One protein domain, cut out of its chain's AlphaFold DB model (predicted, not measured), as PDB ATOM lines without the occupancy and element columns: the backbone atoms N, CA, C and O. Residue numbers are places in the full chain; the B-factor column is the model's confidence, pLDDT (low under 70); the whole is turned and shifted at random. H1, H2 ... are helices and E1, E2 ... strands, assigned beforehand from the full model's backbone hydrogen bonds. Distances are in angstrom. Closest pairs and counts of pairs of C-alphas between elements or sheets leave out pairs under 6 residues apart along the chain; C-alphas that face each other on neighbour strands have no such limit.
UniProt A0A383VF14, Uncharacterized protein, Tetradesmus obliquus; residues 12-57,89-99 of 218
ATOM      1  N   ASN A  12     161.965  -2.309  18.012       73.62
ATOM      2  CA  ASN A  12     160.724  -1.551  18.092       73.62
ATOM      3  C   ASN A  12     159.484  -2.427  17.785       73.62
ATOM      4  O   ASN A  12     158.366  -2.018  18.104       73.62
ATOM      5  N   GLY A  13     159.684  -3.643  17.267       70.69
ATOM      6  CA  GLY A  13     158.655  -4.629  16.955       70.69
ATOM      7  C   GLY A  13     157.832  -4.284  15.714       70.69
ATOM      8  O   GLY A  13     156.683  -4.723  15.617       70.69
ATOM      9  N   ASP A  14     158.359  -3.465  14.804       75.81
ATOM     10  CA  ASP A  14     157.634  -2.957  13.637       75.81
ATOM     11  C   ASP A  14     157.771  -3.834  12.376       75.81
ATOM     12  O   ASP A  14     157.126  -3.571  11.353       75.81
ATOM     13  N   GLY A  15     158.569  -4.905  12.442       69.81
ATOM     14  CA  GLY A  15     158.841  -5.820  11.337       69.81
ATOM     15  C   GLY A  15     159.780  -5.246  10.268       69.81
ATOM     16  O   GLY A  15     159.957  -5.863   9.209       69.81
ATOM     17  N   LYS A  16     160.374  -4.077  10.505       74.12
ATOM     18  CA  LYS A  16     161.373  -3.409   9.666       74.12
ATOM     19  C   LYS A  16     162.680  -3.286  10.452       74.12
ATOM     20  O   LYS A  16     162.763  -3.624  11.623       74.12
ATOM     21  N   VAL A  17     163.758  -2.934   9.754       73.38
ATOM     22  CA  VAL A  17     165.060  -2.720  10.398       73.38
ATOM     23  C   VAL A  17     165.563  -1.351   9.987       73.38
ATOM     24  O   VAL A  17     165.963  -1.142   8.836       73.38
ATOM     25  N   ASP A  18     165.564  -0.425  10.937       76.25
ATOM     26  CA  ASP A  18     166.068   0.922  10.711       76.25
ATOM     27  C   ASP A  18     167.598   0.930  10.587       76.25
ATOM     28  O   ASP A  18     168.315   0.097  11.152       76.25
ATOM     29  N   LEU A  19     168.147   1.943   9.908       73.06
ATOM     30  CA  LEU A  19     169.599   2.164   9.797       73.06
ATOM     31  C   LEU A  19     170.300   2.222  11.167       73.06
ATOM     32  O   LEU A  19     171.453   1.802  11.299       73.06
ATOM     33  N   VAL A  20     169.602   2.728  12.189       76.38
ATOM     34  CA  VAL A  20     170.090   2.833  13.573       76.38
ATOM     35  C   VAL A  20     170.182   1.460  14.235       76.38
ATOM     36  O   VAL A  20     171.177   1.151  14.898       76.38
ATOM     37  N   GLU A  21     169.157   0.636  14.055       80.44
ATOM     38  CA  GLU A  21     169.095  -0.716  14.600       80.44
ATOM     39  C   GLU A  21     170.110  -1.617  13.899       80.44
ATOM     40  O   GLU A  21     170.910  -2.283  14.558       80.44
ATOM     41  N   LEU A  22     170.197  -1.524  12.570       80.12
ATOM     42  CA  LEU A  22     171.177  -2.243  11.768       80.12
ATOM     43  C   LEU A  22     172.617  -1.883  12.154       80.12
ATOM     44  O   LEU A  22     173.448  -2.774  12.343       80.12
ATOM     45  N   ALA A  23     172.932  -0.593  12.304       79.50
ATOM     46  CA  ALA A  23     174.255  -0.158  12.745       79.50
ATOM     47  C   ALA A  23     174.605  -0.729  14.129       79.50
ATOM     48  O   ALA A  23     175.721  -1.206  14.341       79.50
ATOM     49  N   ARG A  24     173.639  -0.754  15.053       79.19
ATOM     50  CA  ARG A  24     173.800  -1.312  16.402       79.19
ATOM     51  C   ARG A  24     174.043  -2.819  16.372       79.19
ATOM     52  O   ARG A  24     174.960  -3.292  17.044       79.19
ATOM     53  N   VAL A  25     173.282  -3.562  15.569       82.56
ATOM     54  CA  VAL A  25     173.450  -5.011  15.380       82.56
ATOM     55  C   VAL A  25     174.815  -5.317  14.774       82.56
ATOM     56  O   VAL A  25     175.549  -6.150  15.303       82.56
ATOM     57  N   LEU A  26     175.211  -4.600  13.721       78.75
ATOM     58  CA  LEU A  26     176.524  -4.763  13.095       78.75
ATOM     59  C   LEU A  26     177.662  -4.414  14.056       78.75
ATOM     60  O   LEU A  26     178.695  -5.080  14.047       78.75
ATOM     61  N   ARG A  27     177.473  -3.430  14.941       80.44
ATOM     62  CA  ARG A  27     178.454  -3.071  15.974       80.44
ATOM     63  C   ARG A  27     178.518  -4.079  17.120       80.44
ATOM     64  O   ARG A  27     179.580  -4.279  17.702       80.44
ATOM     65  N   ALA A  28     177.414  -4.749  17.436       81.38
ATOM     66  CA  ALA A  28     177.417  -5.878  18.359       81.38
ATOM     67  C   ALA A  28     178.111  -7.098  17.731       81.38
ATOM     68  O   ALA A  28     178.964  -7.723  18.366       81.38
ATOM     69  N   ALA A  29     177.813  -7.388  16.462       79.56
ATOM     70  CA  ALA A  29     178.424  -8.464  15.690       79.56
ATOM     71  C   ALA A  29     179.916  -8.221  15.411       79.56
ATOM     72  O   ALA A  29     180.687  -9.179  15.334       79.56
ATOM     73  N   SER A  30     180.355  -6.960  15.327       80.12
ATOM     74  CA  SER A  30     181.756  -6.622  15.056       80.12
ATOM     75  C   SER A  30     182.720  -7.079  16.151       80.12
ATOM     76  O   SER A  30     183.884  -7.353  15.859       80.12
ATOM     77  N   LYS A  31     182.229  -7.276  17.385       77.75
ATOM     78  CA  LYS A  31     182.994  -7.904  18.479       77.75
ATOM     79  C   LYS A  31     183.472  -9.314  18.124       77.75
ATOM     80  O   LYS A  31     184.504  -9.749  18.622       77.75
ATOM     81  N   ARG A  32     182.719 -10.024  17.278       77.06
ATOM     82  CA  ARG A  32     183.049 -11.368  16.782       77.06
ATOM     83  C   ARG A  32     183.630 -11.340  15.368       77.06
ATOM     84  O   ARG A  32     184.459 -12.182  15.041       77.06
ATOM     85  N   TYR A  33     183.229 -10.363  14.554       75.62
ATOM     86  CA  TYR A  33     183.621 -10.227  13.153       75.62
ATOM     87  C   TYR A  33     184.168  -8.816  12.861       75.62
ATOM     88  O   TYR A  33     183.405  -7.922  12.495       75.62
ATOM     89  N   PRO A  34     185.490  -8.587  12.965       74.12
ATOM     90  CA  PRO A  34     186.068  -7.239  12.937       74.12
ATOM     91  C   PRO A  34     185.847  -6.478  11.618       74.12
ATOM     92  O   PRO A  34     185.825  -5.251  11.621       74.12
ATOM     93  N   HIS A  35     185.613  -7.179  10.503       72.94
ATOM     94  CA  HIS A  35     185.311  -6.553   9.209       72.94
ATOM     95  C   HIS A  35     183.964  -5.806   9.193       72.94
ATOM     96  O   HIS A  35     183.787  -4.876   8.412       72.94
ATOM     97  N   LEU A  36     183.026  -6.154  10.082       72.44
ATOM     98  CA  LEU A  36     181.723  -5.485  10.177       72.44
ATOM     99  C   LEU A  36     181.808  -4.104  10.847       72.44
ATOM    100  O   LEU A  36     180.881  -3.307  10.720       72.44
ATOM    101  N   ALA A  37     182.916  -3.792  11.531       74.25
ATOM    102  CA  ALA A  37     183.098  -2.507  12.203       74.25
ATOM    103  C   ALA A  37     183.130  -1.329  11.216       74.25
ATOM    104  O   ALA A  37     182.548  -0.282  11.496       74.25
ATOM    105  N   GLU A  38     183.761  -1.507  10.050       73.25
ATOM    106  CA  GLU A  38     183.809  -0.474   9.008       73.25
ATOM    107  C   GLU A  38     182.417  -0.209   8.423       73.25
ATOM    108  O   GLU A  38     182.034   0.943   8.214       73.25
ATOM    109  N   HIS A  39     181.625  -1.265   8.232       73.56
ATOM    110  CA  HIS A  39     180.250  -1.155   7.752       73.56
ATOM    111  C   HIS A  39     179.342  -0.457   8.770       73.56
ATOM    112  O   HIS A  39     178.584   0.432   8.386       73.56
ATOM    113  N   ALA A  40     179.466  -0.786  10.058       76.38
ATOM    114  CA  ALA A  40     178.737  -0.098  11.121       76.38
ATOM    115  C   ALA A  40     179.082   1.401  11.163       76.38
ATOM    116  O   ALA A  40     178.184   2.239  11.160       76.38
ATOM    117  N   ALA A  41     180.371   1.752  11.104       76.44
ATOM    118  CA  ALA A  41     180.817   3.146  11.073       76.44
ATOM    119  C   ALA A  41     180.312   3.899   9.829       76.44
ATOM    120  O   ALA A  41     179.940   5.070   9.909       76.44
ATOM    121  N   HIS A  42     180.260   3.232   8.674       79.50
ATOM    122  CA  HIS A  42     179.736   3.822   7.445       79.50
ATOM    123  C   HIS A  42     178.226   4.093   7.518       79.50
ATOM    124  O   HIS A  42     177.761   5.129   7.038       79.50
ATOM    125  N   LEU A  43     177.457   3.190   8.130       75.81
ATOM    126  CA  LEU A  43     176.016   3.360   8.327       75.81
ATOM    127  C   LEU A  43     175.712   4.460   9.353       75.81
ATOM    128  O   LEU A  43     174.866   5.314   9.094       75.81
ATOM    129  N   GLU A  44     176.465   4.525  10.454       77.44
ATOM    130  CA  GLU A  44     176.381   5.615  11.440       77.44
ATOM    131  C   GLU A  44     176.700   6.978  10.812       77.44
ATOM    132  O   GLU A  44     176.012   7.964  11.087       77.44
ATOM    133  N   ALA A  45     177.698   7.038   9.923       75.81
ATOM    134  CA  ALA A  45     178.053   8.248   9.183       75.81
ATOM    135  C   ALA A  45     176.954   8.688   8.200       75.81
ATOM    136  O   ALA A  45     176.741   9.884   8.008       75.81
ATOM    137  N   LYS A  46     176.236   7.748   7.573       73.31
ATOM    138  CA  LYS A  46     175.076   8.065   6.724       73.31
ATOM    139  C   LYS A  46     173.901   8.585   7.544       73.31
ATOM    140  O   LYS A  46     173.335   9.607   7.171       73.31
ATOM    141  N   ASN A  47     173.605   7.949   8.677       71.44
ATOM    142  CA  ASN A  47     172.548   8.391   9.585       71.44
ATOM    143  C   ASN A  47     172.814   9.808  10.124       71.44
ATOM    144  O   ASN A  47     171.943  10.669  10.102       71.44
ATOM    145  N   SER A  48     174.053  10.093  10.530       62.09
ATOM    146  CA  SER A  48     174.435  11.431  11.004       62.09
ATOM    147  C   SER A  48     174.461  12.483   9.889       62.09
ATOM    148  O   SER A  48     174.126  13.629  10.158       62.09
ATOM    149  N   ARG A  49     174.757  12.124   8.631       59.91
ATOM    150  CA  ARG A  49     174.617  13.036   7.476       59.91
ATOM    151  C   ARG A  49     173.162  13.321   7.106       59.91
ATOM    152  O   ARG A  49     172.869  14.452   6.739       59.91
ATOM    153  N   LEU A  50     172.266  12.342   7.222       49.66
ATOM    154  CA  LEU A  50     170.819  12.534   7.072       49.66
ATOM    155  C   LEU A  50     170.261  13.398   8.209       49.66
ATOM    156  O   LEU A  50     169.578  14.380   7.940       49.66
ATOM    157  N   GLY A  51     170.659  13.140   9.457       48.22
ATOM    158  CA  GLY A  51     170.316  13.985  10.604       48.22
ATOM    159  C   GLY A  51     170.860  15.412  10.484       48.22
ATOM    160  O   GLY A  51     170.149  16.370  10.765       48.22
ATOM    161  N   GLN A  52     172.089  15.588   9.990       49.12
ATOM    162  CA  GLN A  52     172.694  16.903   9.772       49.12
ATOM    163  C   GLN A  52     172.082  17.624   8.559       49.12
ATOM    164  O   GLN A  52     171.927  18.838   8.615       49.12
ATOM    165  N   ALA A  53     171.653  16.902   7.516       40.03
ATOM    166  CA  ALA A  53     170.891  17.450   6.394       40.03
ATOM    167  C   ALA A  53     169.489  17.915   6.831       40.03
ATOM    168  O   ALA A  53     169.091  19.025   6.488       40.03
ATOM    169  N   VAL A  54     168.788  17.133   7.659       41.72
ATOM    170  CA  VAL A  54     167.476  17.483   8.235       41.72
ATOM    171  C   VAL A  54     167.594  18.640   9.238       41.72
ATOM    172  O   VAL A  54     166.799  19.577   9.185       41.72
ATOM    173  N   CYS A  55     168.636  18.669  10.076       32.00
ATOM    174  CA  CYS A  55     168.928  19.818  10.938       32.00
ATOM    175  C   CYS A  55     169.335  21.062  10.132       32.00
ATOM    176  O   CYS A  55     168.898  22.158  10.465       32.00
ATOM    177  N   SER A  56     170.099  20.923   9.042       30.66
ATOM    178  CA  SER A  56     170.474  22.052   8.171       30.66
ATOM    179  C   SER A  56     169.327  22.556   7.286       30.66
ATOM    180  O   SER A  56     169.315  23.727   6.924       30.66
ATOM    181  N   ALA A  57     168.319  21.722   7.008       35.50
ATOM    182  CA  ALA A  57     167.053  22.155   6.419       35.50
ATOM    183  C   ALA A  57     166.172  22.903   7.440       35.50
ATOM    184  O   ALA A  57     165.423  23.799   7.063       35.50
ATOM    185  N   GLU A  89     163.410  -8.847   4.348       81.12
ATOM    186  CA  GLU A  89     163.558  -9.651   3.130       81.12
ATOM    187  C   GLU A  89     164.511  -9.005   2.117       81.12
ATOM    188  O   GLU A  89     165.410  -9.674   1.607       81.12
ATOM    189  N   GLU A  90     164.404  -7.695   1.890       81.38
ATOM    190  CA  GLU A  90     165.324  -6.950   1.023       81.38
ATOM    191  C   GLU A  90     166.742  -6.902   1.598       81.38
ATOM    192  O   GLU A  90     167.720  -7.015   0.856       81.38
ATOM    193  N   PHE A  91     166.881  -6.783   2.922       80.81
ATOM    194  CA  PHE A  91     168.181  -6.849   3.583       80.81
ATOM    195  C   PHE A  91     168.822  -8.236   3.450       80.81
ATOM    196  O   PHE A  91     170.011  -8.330   3.137       80.81
ATOM    197  N   LYS A  92     168.044  -9.317   3.609       82.94
ATOM    198  CA  LYS A  92     168.509 -10.688   3.346       82.94
ATOM    199  C   LYS A  92     168.940 -10.862   1.893       82.94
ATOM    200  O   LYS A  92     170.037 -11.359   1.658       82.94
ATOM    201  N   ALA A  93     168.144 -10.383   0.938       83.38
ATOM    202  CA  ALA A  93     168.486 -10.439  -0.481       83.38
ATOM    203  C   ALA A  93     169.765  -9.642  -0.799       83.38
ATOM    204  O   ALA A  93     170.590 -10.063  -1.611       83.38
ATOM    205  N   LEU A  94     169.975  -8.499  -0.137       81.94
ATOM    206  CA  LEU A  94     171.197  -7.710  -0.269       81.94
ATOM    207  C   LEU A  94     172.411  -8.441   0.319       81.94
ATOM    208  O   LEU A  94     173.458  -8.476  -0.326       81.94
ATOM    209  N   LEU A  95     172.275  -9.048   1.499       82.31
ATOM    210  CA  LEU A  95     173.319  -9.876   2.105       82.31
ATOM    211  C   LEU A  95     173.669 -11.074   1.224       82.31
ATOM    212  O   LEU A  95     174.845 -11.294   0.969       82.31
ATOM    213  N   GLU A  96     172.682 -11.785   0.688       86.06
ATOM    214  CA  GLU A  96     172.886 -12.912  -0.228       86.06
ATOM    215  C   GLU A  96     173.579 -12.466  -1.528       86.06
ATOM    216  O   GLU A  96     174.473 -13.134  -2.057       86.06
ATOM    217  N   LYS A  97     173.254 -11.267  -2.018       85.31
ATOM    218  CA  LYS A  97     173.922 -10.653  -3.172       85.31
ATOM    219  C   LYS A  97     175.358 -10.214  -2.870       85.31
ATOM    220  O   LYS A  97     176.190 -10.207  -3.775       85.31
ATOM    221  N   ILE A  98     175.658  -9.807  -1.638       84.12
ATOM    222  CA  ILE A  98     177.027  -9.501  -1.201       84.12
ATOM    223  C   ILE A  98     177.812 -10.800  -1.032       84.12
ATOM    224  O   ILE A  98     178.921 -10.898  -1.547       84.12
ATOM    225  N   ASP A  99     177.224 -11.805  -0.393       80.88
ATOM    226  CA  ASP A  99     177.867 -13.086  -0.109       80.88
ATOM    227  C   ASP A  99     178.175 -13.859  -1.400       80.88
ATOM    228  O   ASP A  99     179.302 -14.291  -1.625       80.88
TER     229      ASP A  99
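AT A GLANCE: This is residues 12 to 57 and 89 to 99 of the 218 residues of an uncharacterized protein of Tetradesmus obliquus (UniProt A0A383VF14). A lopsided helical hairpin, short H1 beside long H2, has the end of H2, residues 49 to 57, sticking out as an arm; a short strand, E1, leads into H1, and H3 is a separate helix beyond the cut. The printed part has 57 residues, in the order E1, H1, H2, H3, and is mostly helix. It is loose, with a radius of gyration of the C-alphas of 12.9 A and spans of 37 by 26 by 23 A.

HOW THE PARTS SIT: E1, residues 16 to 18, pairs with no named strand and meets H1, residues 19 to 29, only through their tight link. H1 and H2, residues 36 to 57, form a hairpin and touch, with closest C-alphas Ala 23 and Ala 40 4.8 A apart, at a shallow tilt of 23 degrees, opposite ways. H3, residues 89 to 99, is apart from E1, H1 and H2. In H1, H2 and H3 every O i to N i+4 pair is within hydrogen-bond range.

IN THESE COORDINATES: E1 begins at C-alpha 16 (161.373, -3.409, 9.666). H1 measures 15.0 A, H2 31.5 A and H3 15.1 A, ending at C-alpha 99 (177.867, -13.086, -0.109).

THE WHOLE: Residues 58 to 88 are not printed; C-alphas 57 and 89 are 32.2 A apart. Residue 15 and residues 48 to 57 have pLDDT under 70.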